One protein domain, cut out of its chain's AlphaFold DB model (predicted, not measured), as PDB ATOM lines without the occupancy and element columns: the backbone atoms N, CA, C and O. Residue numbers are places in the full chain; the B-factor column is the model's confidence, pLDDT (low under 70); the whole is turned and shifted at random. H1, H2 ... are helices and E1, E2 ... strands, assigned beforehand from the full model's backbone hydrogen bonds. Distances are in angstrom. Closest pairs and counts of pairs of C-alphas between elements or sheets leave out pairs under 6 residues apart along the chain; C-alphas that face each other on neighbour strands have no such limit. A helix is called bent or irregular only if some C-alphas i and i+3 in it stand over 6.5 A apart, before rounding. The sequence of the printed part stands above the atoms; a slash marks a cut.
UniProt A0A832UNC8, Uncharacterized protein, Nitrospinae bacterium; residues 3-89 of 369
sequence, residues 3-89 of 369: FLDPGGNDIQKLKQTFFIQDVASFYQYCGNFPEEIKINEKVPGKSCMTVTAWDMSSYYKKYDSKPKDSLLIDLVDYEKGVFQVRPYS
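What this domain is: This is residues 3 to 89 of the 369 residues of an uncharacterized protein of Nitrospinae bacterium (UniProt A0A832UNC8). The domain is a loose shape of two lobes: a three-stranded sheet of E1, E3 and E2 with the short helix H1 over one face, and, at the other end, a two-stranded hairpin of E4 and E5 with the small helix H2 near E5. Strands E1 and E3 reach toward the second lobe, and the two sheets stand apart. The 87 printed residues have two named helices and five named strands, in the order E1 H1 E2 E3 H2 E4 E5, a mixed class of helices and strands, and both sheets are antiparallel. The whole is loose, with a radius of gyration of the C-alphas of 15.6 A, and spans 46 by 32 by 18 A.

Where its parts are: After residues 3 to 12, E1 covers residues 13 to 19, 18.5 A long, from C-alpha 13 at (-55.083, -33.603, 22.724). H1 is residues 20 to 27, 10.0 A; it is irregular, with C-alphas 22 and 25 7.5 A apart. E2 is residues 36 to 38, and E3 is residues 48 to 54, 17.9 A. H2 is residues 57 to 62. E4 is residues 70 to 77, 21.8 A, and E5 is residues 82 to 88, 18.8 A, ending at C-alpha 88 at (-38.192, -21.910, 16.669).

How they stand to each other: E1 and E3 are antiparallel neighbours at 149 degrees, with N 14 and O 53 2.8 A apart, within hydrogen-bond range. E3, the inner strand, forms a hairpin with the edge strand E2, with N 38 and O 48 at 2.8 A. H1 is on this sheet at a height of 9.2 A, over E1 and E3, and runs along the strands, at 17 degrees to E1 on the local plane; its closest C-alphas to E3 are those of Ile 20 and Cys 48, 5.0 A apart. E1, H1 and E2 make a split strand-helix-strand unit, two strands running the same way with E3 between them, and its crossover is right-handed. H2 is not on this sheet but is near E5. E4 and E5 form a hairpin at 155 degrees, with N 74 and O 84 at 2.8 A. In H2 every O i to N i+4 pair is within hydrogen-bond range; in H1 1 of 4 is, beside 3 of 5 O i to N i+3 pairs.

The domain as a whole: The C-alphas farthest apart, those of Lys 42 and Asp 77, are 47.3 A apart. The printed part has no cut, and no link between named elements is long. The mean pLDDT of the printed part is 79.6; residues 24 to 35 and 39 to 45 are under 70.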
ATOM      1  N   PHE A   3     -53.851 -24.787  22.875       91.62
ATOM      2  CA  PHE A   3     -52.644 -24.476  22.104       91.62
ATOM      3  C   PHE A   3     -52.980 -24.478  20.620       91.62
ATOM      4  O   PHE A   3     -53.499 -25.463  20.105       91.62
ATOM      5  N   LEU A   4     -52.675 -23.381  19.939       92.62
ATOM      6  CA  LEU A   4     -52.929 -23.192  18.519       92.62
ATOM      7  C   LEU A   4     -51.638 -23.336  17.717       92.62
ATOM      8  O   LEU A   4     -50.566 -22.924  18.165       92.62
ATOM      9  N   ASP A   5     -51.741 -23.855  16.499       89.75
ATOM     10  CA  ASP A   5     -50.670 -23.755  15.513       89.75
ATOM     11  C   ASP A   5     -50.562 -22.315  14.945       89.75
ATOM     12  O   ASP A   5     -51.440 -21.473  15.174       89.75
ATOM     13  N   PRO A   6     -49.511 -21.982  14.170       86.12
ATOM     14  CA  PRO A   6     -49.373 -20.667  13.545       86.12
ATOM     15  C   PRO A   6     -50.523 -20.305  12.595       86.12
ATOM     16  O   PRO A   6     -50.701 -19.137  12.266       86.12
ATOM     17  N   GLY A   7     -51.290 -21.296  12.129       84.81
ATOM     18  CA  GLY A   7     -52.491 -21.107  11.318       84.81
ATOM     19  C   GLY A   7     -53.771 -20.908  12.135       84.81
ATOM     20  O   GLY A   7     -54.833 -20.791  11.532       84.81
ATOM     21  N   GLY A   8     -53.687 -20.881  13.469       85.75
ATOM     22  CA  GLY A   8     -54.824 -20.707  14.374       85.75
ATOM     23  C   GLY A   8     -55.638 -21.979  14.625       85.75
ATOM     24  O   GLY A   8     -56.733 -21.892  15.175       85.75
ATOM     25  N   ASN A   9     -55.139 -23.151  14.224       89.44
ATOM     26  CA  ASN A   9     -55.832 -24.424  14.427       89.44
ATOM     27  C   ASN A   9     -55.466 -25.021  15.784       89.44
ATOM     28  O   ASN A   9     -54.294 -25.020  16.151       89.44
ATOM     29  N   ASP A  10     -56.449 -25.578  16.490       90.69
ATOM     30  CA  ASP A  10     -56.216 -26.252  17.768       90.69
ATOM     31  C   ASP A  10     -55.336 -27.496  17.589       90.69
ATOM     32  O   ASP A  10     -55.579 -28.352  16.728       90.69
ATOM     33  N   ILE A  11     -54.300 -27.588  18.414       91.44
ATOM     34  CA  ILE A  11     -53.426 -28.748  18.496       91.44
ATOM     35  C   ILE A  11     -54.165 -29.794  19.326       91.44
ATOM     36  O   ILE A  11     -54.428 -29.614  20.513       91.44
ATOM     37  N   GLN A  12     -54.517 -30.909  18.691       89.69
ATOM     38  CA  GLN A  12     -55.364 -31.912  19.324       89.69
ATOM     39  C   GLN A  12     -54.689 -32.551  20.536       89.69
ATOM     40  O   GLN A  12     -53.506 -32.890  20.514       89.69
ATOM     41  N   LYS A  13     -55.479 -32.780  21.584       88.81
ATOM     42  CA  LYS A  13     -55.083 -33.603  22.724       88.81
ATOM     43  C   LYS A  13     -55.374 -35.065  22.417       88.81
ATOM     44  O   LYS A  13     -56.489 -35.404  22.026       88.81
ATOM     45  N   LEU A  14     -54.401 -35.934  22.648       88.62
ATOM     46  CA  LEU A  14     -54.540 -37.379  22.519       88.62
ATOM     47  C   LEU A  14     -54.100 -38.059  23.811       88.62
ATOM     48  O   LEU A  14     -53.183 -37.603  24.496       88.62
ATOM     49  N   LYS A  15     -54.733 -39.192  24.123       87.00
ATOM     50  CA  LYS A  15     -54.226 -40.091  25.156       87.00
ATOM     51  C   LYS A  15     -53.035 -40.857  24.591       87.00
ATOM     52  O   LYS A  15     -53.185 -41.589  23.613       87.00
ATOM     53  N   GLN A  16     -51.871 -40.698  25.203       83.38
ATOM     54  CA  GLN A  16     -50.667 -41.450  24.865       83.38
ATOM     55  C   GLN A  16     -50.123 -42.173  26.087       83.38
ATOM     56  O   GLN A  16     -50.190 -41.680  27.211       83.38
ATOM     57  N   THR A  17     -49.587 -43.364  25.848       85.50
ATOM     58  CA  THR A  17     -48.968 -44.192  26.876       85.50
ATOM     59  C   THR A  17     -47.456 -44.033  26.804       85.50
ATOM     60  O   THR A  17     -46.855 -44.319  25.770       85.50
ATOM     61  N   PHE A  18     -46.849 -43.623  27.912       82.81
ATOM     62  CA  PHE A  18     -45.402 -43.465  28.056       82.81
ATOM     63  C   PHE A  18     -44.884 -44.355  29.181       82.81
ATOM     64  O   PHE A  18     -45.645 -44.725  30.082       82.81
ATOM     65  N   PHE A  19     -43.592 -44.687  29.162       83.31
ATOM     66  CA  PHE A  19     -42.969 -45.279  30.341       83.31
ATOM     67  C   PHE A  19     -42.966 -44.257  31.468       83.31
ATOM     68  O   PHE A  19     -42.653 -43.090  31.251       83.31
ATOM     69  N   ILE A  20     -43.298 -44.702  32.678       75.62
ATOM     70  CA  ILE A  20     -43.432 -43.810  33.836       75.62
ATOM     71  C   ILE A  20     -42.155 -42.991  34.043       75.62
ATOM     72  O   ILE A  20     -42.233 -41.789  34.249       75.62
ATOM     73  N   GLN A  21     -40.986 -43.615  33.903       76.75
ATOM     74  CA  GLN A  21     -39.686 -42.959  34.067       76.75
ATOM     75  C   GLN A  21     -39.437 -41.794  33.088       76.75
ATOM     76  O   GLN A  21     -38.690 -40.882  33.424       76.75
ATOM     77  N   ASP A  22     -40.065 -41.809  31.908       76.38
ATOM     78  CA  ASP A  22     -39.836 -40.802  30.866       76.38
ATOM     79  C   ASP A  22     -40.702 -39.552  31.074       76.38
ATOM     80  O   ASP A  22     -40.398 -38.493  30.531       76.38
ATOM     81  N   VAL A  23     -41.801 -39.676  31.830       71.19
ATOM     82  CA  VAL A  23     -42.795 -38.602  31.986       71.19
ATOM     83  C   VAL A  23     -43.082 -38.204  33.430       71.19
ATOM     84  O   VAL A  23     -43.664 -37.146  33.652       71.19
ATOM     85  N   ALA A  24     -42.669 -39.004  34.418       68.38
ATOM     86  CA  ALA A  24     -42.972 -38.764  35.829       68.38
ATOM     87  C   ALA A  24     -42.469 -37.405  36.334       68.38
ATOM     88  O   ALA A  24     -43.165 -36.773  37.126       68.38
ATOM     89  N   SER A  25     -41.318 -36.925  35.850       63.06
ATOM     90  CA  SER A  25     -40.767 -35.612  36.221       63.06
ATOM     91  C   SER A  25     -41.684 -34.446  35.840       63.06
ATOM     92  O   SER A  25     -41.741 -33.459  36.562       63.06
ATOM     93  N   PHE A  26     -42.468 -34.565  34.764       61.81
ATOM     94  CA  PHE A  26     -43.391 -33.508  34.330       61.81
ATOM     95  C   PHE A  26     -44.700 -33.468  35.137       61.81
ATOM     96  O   PHE A  26     -45.426 -32.481  35.074       61.81
ATOM     97  N   TYR A  27     -45.006 -34.525  35.898       59.72
ATOM     98  CA  TYR A  27     -46.207 -34.620  36.743       59.72
ATOM     99  C   TYR A  27     -45.950 -34.272  38.212       59.72
ATOM    100  O   TYR A  27     -46.902 -34.235  38.988       59.72
ATOM    101  N   GLN A  28     -44.701 -33.979  38.596       46.09
ATOM    102  CA  GLN A  28     -44.324 -33.661  39.982       46.09
ATOM    103  C   GLN A  28     -45.037 -32.419  40.548       46.09
ATOM    104  O   GLN A  28     -45.181 -32.320  41.760       46.09
ATOM    105  N   TYR A  29     -45.563 -31.543  39.683       41.22
ATOM    106  CA  TYR A  29     -46.238 -30.291  40.057       41.22
ATOM    107  C   TYR A  29     -47.707 -30.212  39.593       41.22
ATOM    108  O   TYR A  29     -48.329 -29.153  39.645       41.22
ATOM    109  N   CYS A  30     -48.287 -31.314  39.102       44.47
ATOM    110  CA  CYS A  30     -49.672 -31.334  38.621       44.47
ATOM    111  C   CYS A  30     -50.641 -31.823  39.710       44.47
ATOM    112  O   CYS A  30     -50.534 -32.954  40.173       44.47
ATOM    113  N   GLY A  31     -51.661 -31.021  40.039       42.16
ATOM    114  CA  GLY A  31     -52.722 -31.405  40.989       42.16
ATOM    115  C   GLY A  31     -53.643 -32.542  40.513       42.16
ATOM    116  O   GLY A  31     -54.393 -33.096  41.311       42.16
ATOM    117  N   ASN A  32     -53.574 -32.920  39.230       52.31
ATOM    118  CA  ASN A  32     -54.334 -34.028  38.649       52.31
ATOM    119  C   ASN A  32     -53.385 -35.153  38.216       52.31
ATOM    120  O   ASN A  32     -52.567 -34.976  37.312       52.31
ATOM    121  N   PHE A  33     -53.517 -36.315  38.859       52.53
ATOM    122  CA  PHE A  33     -52.727 -37.512  38.563       52.53
ATOM    123  C   PHE A  33     -53.224 -38.210  37.275       52.53
ATOM    124  O   PHE A  33     -54.408 -38.086  36.948       52.53
ATOM    125  N   PRO A  34     -52.366 -38.943  36.532       58.84
ATOM    126  CA  PRO A  34     -52.750 -39.616  35.289       58.84
ATOM    127  C   PRO A  34     -53.933 -40.574  35.455       58.84
ATOM    128  O   PRO A  34     -54.051 -41.266  36.465       58.84
ATOM    129  N   GLU A  35     -54.769 -40.662  34.419       60.06
ATOM    130  CA  GLU A  35     -56.025 -41.422  34.453       60.06
ATOM    131  C   GLU A  35     -55.817 -42.946  34.536       60.06
ATOM    132  O   GLU A  35     -56.646 -43.644  35.117       60.06
ATOM    133  N   GLU A  36     -54.724 -43.483  33.973       72.19
ATOM    134  CA  GLU A  36     -54.447 -44.926  33.969       72.19
ATOM    135  C   GLU A  36     -52.951 -45.230  34.144       72.19
ATOM    136  O   GLU A  36     -52.114 -44.798  33.346       72.19
ATOM    137  N   ILE A  37     -52.612 -46.046  35.147       73.50
ATOM    138  CA  ILE A  37     -51.249 -46.536  35.399       73.50
ATOM    139  C   ILE A  37     -51.233 -48.057  35.257       73.50
ATOM    140  O   ILE A  37     -52.001 -48.768  35.903       73.50
ATOM    141  N   LYS A  38     -50.331 -48.568  34.418       72.81
ATOM    142  CA  LYS A  38     -50.088 -50.002  34.224       72.81
ATOM    143  C   LYS A  38     -48.742 -50.366  34.833       72.81
ATOM    144  O   LYS A  38     -47.693 -50.097  34.249       72.81
ATOM    145  N   ILE A  39     -48.785 -50.986  36.008       68.69
ATOM    146  CA  ILE A  39     -47.594 -51.423  36.742       68.69
ATOM    147  C   ILE A  39     -47.138 -52.780  36.205       68.69
ATOM    148  O   ILE A  39     -47.932 -53.711  36.078       68.69
ATOM    149  N   ASN A  40     -45.847 -52.900  35.895       67.12
ATOM    150  CA  ASN A  40     -45.226 -54.175  35.557       67.12
ATOM    151  C   ASN A  40     -44.395 -54.678  36.744       67.12
ATOM    152  O   ASN A  40     -43.245 -54.282  36.923       67.12
ATOM    153  N   GLU A  41     -44.971 -55.588  37.529       59.59
ATOM    154  CA  GLU A  41     -44.370 -56.112  38.768       59.59
ATOM    155  C   GLU A  41     -43.076 -56.915  38.548       59.59
ATOM    156  O   GLU A  41     -42.297 -57.105  39.477       59.59
ATOM    157  N   LYS A  42     -42.816 -57.386  37.321       58.44
ATOM    158  CA  LYS A  42     -41.622 -58.189  37.004       58.44
ATOM    159  C   LYS A  42     -40.441 -57.347  36.529       58.44
ATOM    160  O   LYS A  42     -39.301 -57.788  36.648       58.44
ATOM    161  N   VAL A  43     -40.703 -56.177  35.943       59.44
ATOM    162  CA  VAL A  43     -39.679 -55.274  35.399       59.44
ATOM    163  C   VAL A  43     -40.137 -53.826  35.627       59.44
ATOM    164  O   VAL A  43     -40.871 -53.292  34.792       59.44
ATOM    165  N   PRO A  44     -39.695 -53.170  36.716       52.25
ATOM    166  CA  PRO A  44     -40.186 -51.848  37.119       52.25
ATOM    167  C   PRO A  44     -40.100 -50.776  36.019       52.25
ATOM    168  O   PRO A  44     -41.061 -50.036  35.815       52.25
ATOM    169  N   GLY A  45     -39.018 -50.768  35.229       61.78
ATOM    170  CA  GLY A  45     -38.802 -49.831  34.111       61.78
ATOM    171  C   GLY A  45     -39.696 -50.045  32.880       61.78
ATOM    172  O   GLY A  45     -39.568 -49.326  31.897       61.78
ATOM    173  N   LYS A  46     -40.596 -51.039  32.903       75.31
ATOM    174  CA  LYS A  46     -41.619 -51.262  31.863       75.31
ATOM    175  C   LYS A  46     -43.029 -50.886  32.316       75.31
ATOM    176  O   LYS A  46     -43.991 -51.221  31.627       75.31
ATOM    177  N   SER A  47     -43.159 -50.246  33.474       77.12
ATOM    178  CA  SER A  47     -44.435 -49.685  33.913       77.12
ATOM    179  C   SER A  47     -44.756 -48.451  33.077       77.12
ATOM    180  O   SER A  47     -43.879 -47.624  32.813       77.12
ATOM    181  N   CYS A  48     -46.010 -48.326  32.658       81.38
ATOM    182  CA  CYS A  48     -46.448 -47.256  31.772       81.38
ATOM    183  C   CYS A  48     -47.581 -46.450  32.403       81.38
ATOM    184  O   CYS A  48     -48.382 -46.992  33.164       81.38
ATOM    185  N   MET A  49     -47.683 -45.175  32.042       83.19
ATOM    186  CA  MET A  49     -48.837 -44.335  32.356       83.19
ATOM    187  C   MET A  49     -49.456 -43.790  31.075       83.19
ATOM    188  O   MET A  49     -48.743 -43.462  30.124       83.19
ATOM    189  N   THR A  50     -50.781 -43.708  31.050       83.38
ATOM    190  CA  THR A  50     -51.522 -43.039  29.983       83.38
ATOM    191  C   THR A  50     -51.819 -41.613  30.413       83.38
ATOM    192  O   THR A  50     -52.420 -41.383  31.460       83.38
ATOM    193  N   VAL A  51     -51.415 -40.661  29.580       81.31
ATOM    194  CA  VAL A  51     -51.578 -39.229  29.821       81.31
ATOM    195  C   VAL A  51     -52.231 -38.552  28.631       81.31
ATOM    196  O   VAL A  51     -52.054 -38.970  27.484       81.31
ATOM    197  N   THR A  52     -52.966 -37.479  28.900       83.38
ATOM    198  CA  THR A  52     -53.492 -36.606  27.853       83.38
ATOM    199  C   THR A  52     -52.412 -35.595  27.483       83.38
ATOM    200  O   THR A  52     -52.085 -34.720  28.281       83.38
ATOM    201  N   ALA A  53     -51.854 -35.719  26.282       83.69
ATOM    202  CA  ALA A  53     -50.807 -34.843  25.763       83.69
ATOM    203  C   ALA A  53     -51.249 -34.193  24.446       83.69
ATOM    204  O   ALA A  53     -52.090 -34.730  23.726       83.69
ATOM    205  N   TRP A  54     -50.678 -33.037  24.118       88.56
ATOM    206  CA  TRP A  54     -50.877 -32.405  22.815       88.56
ATOM    207  C   TRP A  54     -50.087 -33.144  21.733       88.56
ATOM    208  O   TRP A  54     -48.881 -33.362  21.867       88.56
ATOM    209  N   ASP A  55     -50.761 -33.529  20.653       89.25
ATOM    210  CA  ASP A  55     -50.138 -34.211  19.524       89.25
ATOM    211  C   ASP A  55     -49.447 -33.222  18.585       89.25
ATOM    212  O   ASP A  55     -50.036 -32.652  17.664       89.25
ATOM    213  N   MET A  56     -48.145 -33.068  18.800       88.19
ATOM    214  CA  MET A  56     -47.279 -32.221  17.984       88.19
ATOM    215  C   MET A  56     -46.770 -32.916  16.711       88.19
ATOM    216  O   MET A  56     -45.991 -32.331  15.958       88.19
ATOM    217  N   SER A  57     -47.160 -34.163  16.426       86.44
ATOM    218  CA  SER A  57     -46.569 -34.937  15.322       86.44
ATOM    219  C   SER A  57     -46.842 -34.326  13.942       86.44
ATOM    220  O   SER A  57     -45.941 -34.244  13.101       86.44
ATOM    221  N   SER A  58     -48.071 -33.861  13.711       85.56
ATOM    222  CA  SER A  58     -48.467 -33.157  12.487       85.56
ATOM    223  C   SER A  58     -47.756 -31.808  12.369       85.56
ATOM    224  O   SER A  58     -47.274 -31.450  11.294       85.56
ATOM    225  N   TYR A  59     -47.615 -31.114  13.496       86.75
ATOM    226  CA  TYR A  59     -46.928 -29.841  13.613       86.75
ATOM    227  C   TYR A  59     -45.447 -29.960  13.230       86.75
ATOM    228  O   TYR A  59     -44.984 -29.269  12.323       86.75
ATOM    229  N   TYR A  60     -44.711 -30.889  13.847       89.06
ATOM    230  CA  TYR A  60     -43.286 -31.084  13.567       89.06
ATOM    231  C   TYR A  60     -43.027 -31.444  12.103       89.06
ATOM    232  O   TYR A  60     -42.070 -30.947  11.511       89.06
ATOM    233  N   LYS A  61     -43.906 -32.252  11.494       88.38
ATOM    234  CA  LYS A  61     -43.836 -32.577  10.062       88.38
ATOM    235  C   LYS A  61     -44.110 -31.360   9.180       88.38
ATOM    236  O   LYS A  61     -43.379 -31.131   8.223       88.38
ATOM    237  N   LYS A  62     -45.152 -30.585   9.496       88.31
ATOM    238  CA  LYS A  62     -45.559 -29.393   8.735       88.31
ATOM    239  C   LYS A  62     -44.460 -28.329   8.699       88.31
ATOM    240  O   LYS A  62     -44.319 -27.652   7.686       88.31
ATOM    241  N   TYR A  63     -43.685 -28.202   9.778       86.88
ATOM    242  CA  TYR A  63     -42.653 -27.172   9.930       86.88
ATOM    243  C   TYR A  63     -41.205 -27.686   9.811       86.88
ATOM    244  O   TYR A  63     -40.291 -26.945  10.156       86.88
ATOM    245  N   ASP A  64     -40.985 -28.922   9.339       88.00
ATOM    246  CA  ASP A  64     -39.654 -29.562   9.213       88.00
ATOM    247  C   ASP A  64     -38.779 -29.401  10.476       88.00
ATOM    248  O   ASP A  64     -37.596 -29.057  10.410       88.00
ATOM    249  N   SER A  65     -39.384 -29.589  11.654       87.38
ATOM    250  CA  SER A  65     -38.698 -29.392  12.937       87.38
ATOM    251  C   SER A  65     -37.648 -30.477  13.174       87.38
ATOM    252  O   SER A  65     -37.925 -31.671  13.029       87.38
ATOM    253  N   LYS A  66     -36.440 -30.070  13.572       88.06
ATOM    254  CA  LYS A  66     -35.298 -30.969  13.785       88.06
ATOM    255  C   LYS A  66     -34.972 -31.101  15.270       88.06
ATOM    256  O   LYS A  66     -35.278 -30.207  16.058       88.06
ATOM    257  N   PRO A  67     -34.296 -32.187  15.684       82.12
ATOM    258  CA  PRO A  67     -33.754 -32.269  17.034       82.12
ATOM    259  C   PRO A  67     -32.909 -31.027  17.359       82.12
ATOM    260  O   PRO A  67     -32.065 -30.634  16.551       82.12
ATOM    261  N   LYS A  68     -33.100 -30.463  18.562       79.19
ATOM    262  CA  LYS A  68     -32.529 -29.189  19.060       79.19
ATOM    263  C   LYS A  68     -33.207 -27.909  18.567       79.19
ATOM    264  O   LYS A  68     -32.797 -26.836  19.011       79.19
ATOM    265  N   ASP A  69     -34.189 -27.994  17.678       85.50
ATOM    266  CA  ASP A  69     -35.097 -26.871  17.488       85.50
ATOM    267  C   ASP A  69     -35.975 -26.724  18.733       85.50
ATOM    268  O   ASP A  69     -36.296 -27.697  19.419       85.50
ATOM    269  N   SER A  70     -36.311 -25.483  19.034       86.56
ATOM    270  CA  SER A  70     -37.148 -25.092  20.153       86.56
ATOM    271  C   SER A  70     -38.563 -24.780  19.660       86.56
ATOM    272  O   SER A  70     -38.843 -24.709  18.458       86.56
ATOM    273  N   LEU A  71     -39.462 -24.546  20.608       89.25
ATOM    274  CA  LEU A  71     -40.774 -23.968  20.355       89.25
ATOM    275  C   LEU A  71     -40.844 -22.612  21.046       89.25
ATOM    276  O   LEU A  71     -40.272 -22.429  22.120       89.25
ATOM    277  N   LEU A  72     -41.534 -21.673  20.414       87.81
ATOM    278  CA  LEU A  72     -41.880 -20.394  21.014       87.81
ATOM    279  C   LEU A  72     -43.379 -20.429  21.303       87.81
ATOM    280  O   LEU A  72     -44.158 -20.837  20.442       87.81
ATOM    281  N   ILE A  73     -43.763 -20.094  22.529       90.50
ATOM    282  CA  ILE A  73     -45.151 -20.126  22.980       90.50
ATOM    283  C   ILE A  73     -45.563 -18.690  23.275       90.50
ATOM    284  O   ILE A  73     -45.065 -18.090  24.223       90.50
ATOM    285  N   ASP A  74     -46.462 -18.151  22.463       88.88
ATOM    286  CA  ASP A  74     -47.024 -16.823  22.671       88.88
ATOM    287  C   ASP A  74     -48.355 -16.934  23.402       88.88
ATOM    288  O   ASP A  74     -49.212 -17.748  23.052       88.88
ATOM    289  N   LEU A  75     -48.556 -16.076  24.394       89.69
ATOM    290  CA  LEU A  75     -49.858 -15.882  25.008       89.69
ATOM    291  C   LEU A  75     -50.726 -15.026  24.076       89.69
ATOM    292  O   LEU A  75     -50.392 -13.874  23.810       89.69
ATOM    293  N   VAL A  76     -51.831 -15.584  23.579       92.31
ATOM    294  CA  VAL A  76     -52.732 -14.899  22.631       92.31
ATOM    295  C   VAL A  76     -53.951 -14.320  23.340       92.31
ATOM    296  O   VAL A  76     -54.350 -13.192  23.065       92.31
ATOM    297  N   ASP A  77     -54.551 -15.090  24.247       89.75
ATOM    298  CA  ASP A  77     -55.703 -14.667  25.046       89.75
ATOM    299  C   ASP A  77     -55.532 -15.212  26.466       89.75
ATOM    300  O   ASP A  77     -55.642 -16.419  26.699       89.75
ATOM    301  N   TYR A  78     -55.215 -14.317  27.402       86.56
ATOM    302  CA  TYR A  78     -54.982 -14.668  28.800       86.56
ATOM    303  C   TYR A  78     -56.241 -15.201  29.480       86.56
ATOM    304  O   TYR A  78     -56.199 -16.278  30.074       86.56
ATOM    305  N   GLU A  79     -57.373 -14.509  29.335       89.81
ATOM    306  CA  GLU A  79     -58.623 -14.889  30.001       89.81
ATOM    307  C   GLU A  79     -59.126 -16.255  29.532       89.81
ATOM    308  O   GLU A  79     -59.635 -17.051  30.321       89.81
ATOM    309  N   LYS A  80     -58.950 -16.559  28.242       89.44
ATOM    310  CA  LYS A  80     -59.342 -17.856  27.676       89.44
ATOM    311  C   LYS A  80     -58.243 -18.920  27.776       89.44
ATOM    312  O   LYS A  80     -58.480 -20.079  27.418       89.44
ATOM    313  N   GLY A  81     -57.051 -18.557  28.251       89.50
ATOM    314  CA  GLY A  81     -55.883 -19.436  28.325       89.50
ATOM    315  C   GLY A  81     -55.496 -20.014  26.962       89.50
ATOM    316  O   GLY A  81     -55.301 -21.232  26.844       89.50
ATOM    317  N   VAL A  82     -55.465 -19.162  25.934       92.50
ATOM    318  CA  VAL A  82     -55.106 -19.514  24.556       92.50
ATOM    319  C   VAL A  82     -53.661 -19.124  24.295       92.50
ATOM    320  O   VAL A  82     -53.276 -17.960  24.427       92.50
ATOM    321  N   PHE A  83     -52.890 -20.108  23.856       94.12
ATOM    322  CA  PHE A  83     -51.488 -19.964  23.508       94.12
ATOM    323  C   PHE A  83     -51.288 -20.329  22.041       94.12
ATOM    324  O   PHE A  83     -51.948 -21.234  21.533       94.12
ATOM    325  N   GLN A  84     -50.366 -19.663  21.357       93.75
ATOM    326  CA  GLN A  84     -49.931 -20.038  20.017       93.75
ATOM    327  C   GLN A  84     -48.524 -20.616  20.084       93.75
ATOM    328  O   GLN A  84     -47.618 -20.015  20.651       93.75
ATOM    329  N   VAL A  85     -48.339 -21.787  19.486       93.00
ATOM    330  CA  VAL A  85     -47.037 -22.436  19.365       93.00
ATOM    331  C   VAL A  85     -46.450 -22.082  18.004       93.00
ATOM    332  O   VAL A  85     -47.112 -22.256  16.982       93.00
ATOM    333  N   ARG A  86     -45.208 -21.596  17.977       90.38
ATOM    334  CA  ARG A  86     -44.448 -21.289  16.757       90.38
ATOM    335  C   ARG A  86     -43.152 -22.101  16.692       90.38
ATOM    336  O   ARG A  86     -42.534 -22.366  17.726       90.38
ATOM    337  N   PRO A  87     -42.737 -22.551  15.491       89.56
ATOM    338  CA  PRO A  87     -41.488 -23.280  15.342       89.56
ATOM    339  C   PRO A  87     -40.331 -22.314  15.582       89.56
ATOM    340  O   PRO A  87     -40.350 -21.185  15.085       89.56
ATOM    341  N   TYR A  88     -39.319 -22.758  16.320       88.75
ATOM    342  CA  TYR A  88     -38.192 -21.910  16.669       88.75
ATOM    343  C   TYR A  88     -36.881 -22.628  16.397       88.75
ATOM    344  O   TYR A  88     -36.386 -23.423  17.191       88.75
ATOM    345  N   SER A  89     -36.315 -22.370  15.218       88.31
ATOM    346  CA  SER A  89     -35.128 -23.106  14.787       88.31
ATOM    347  C   SER A  89     -33.952 -22.871  15.734       88.31
ATOM    348  O   SER A  89     -33.727 -21.766  16.231       88.31
TER     349      SER A  89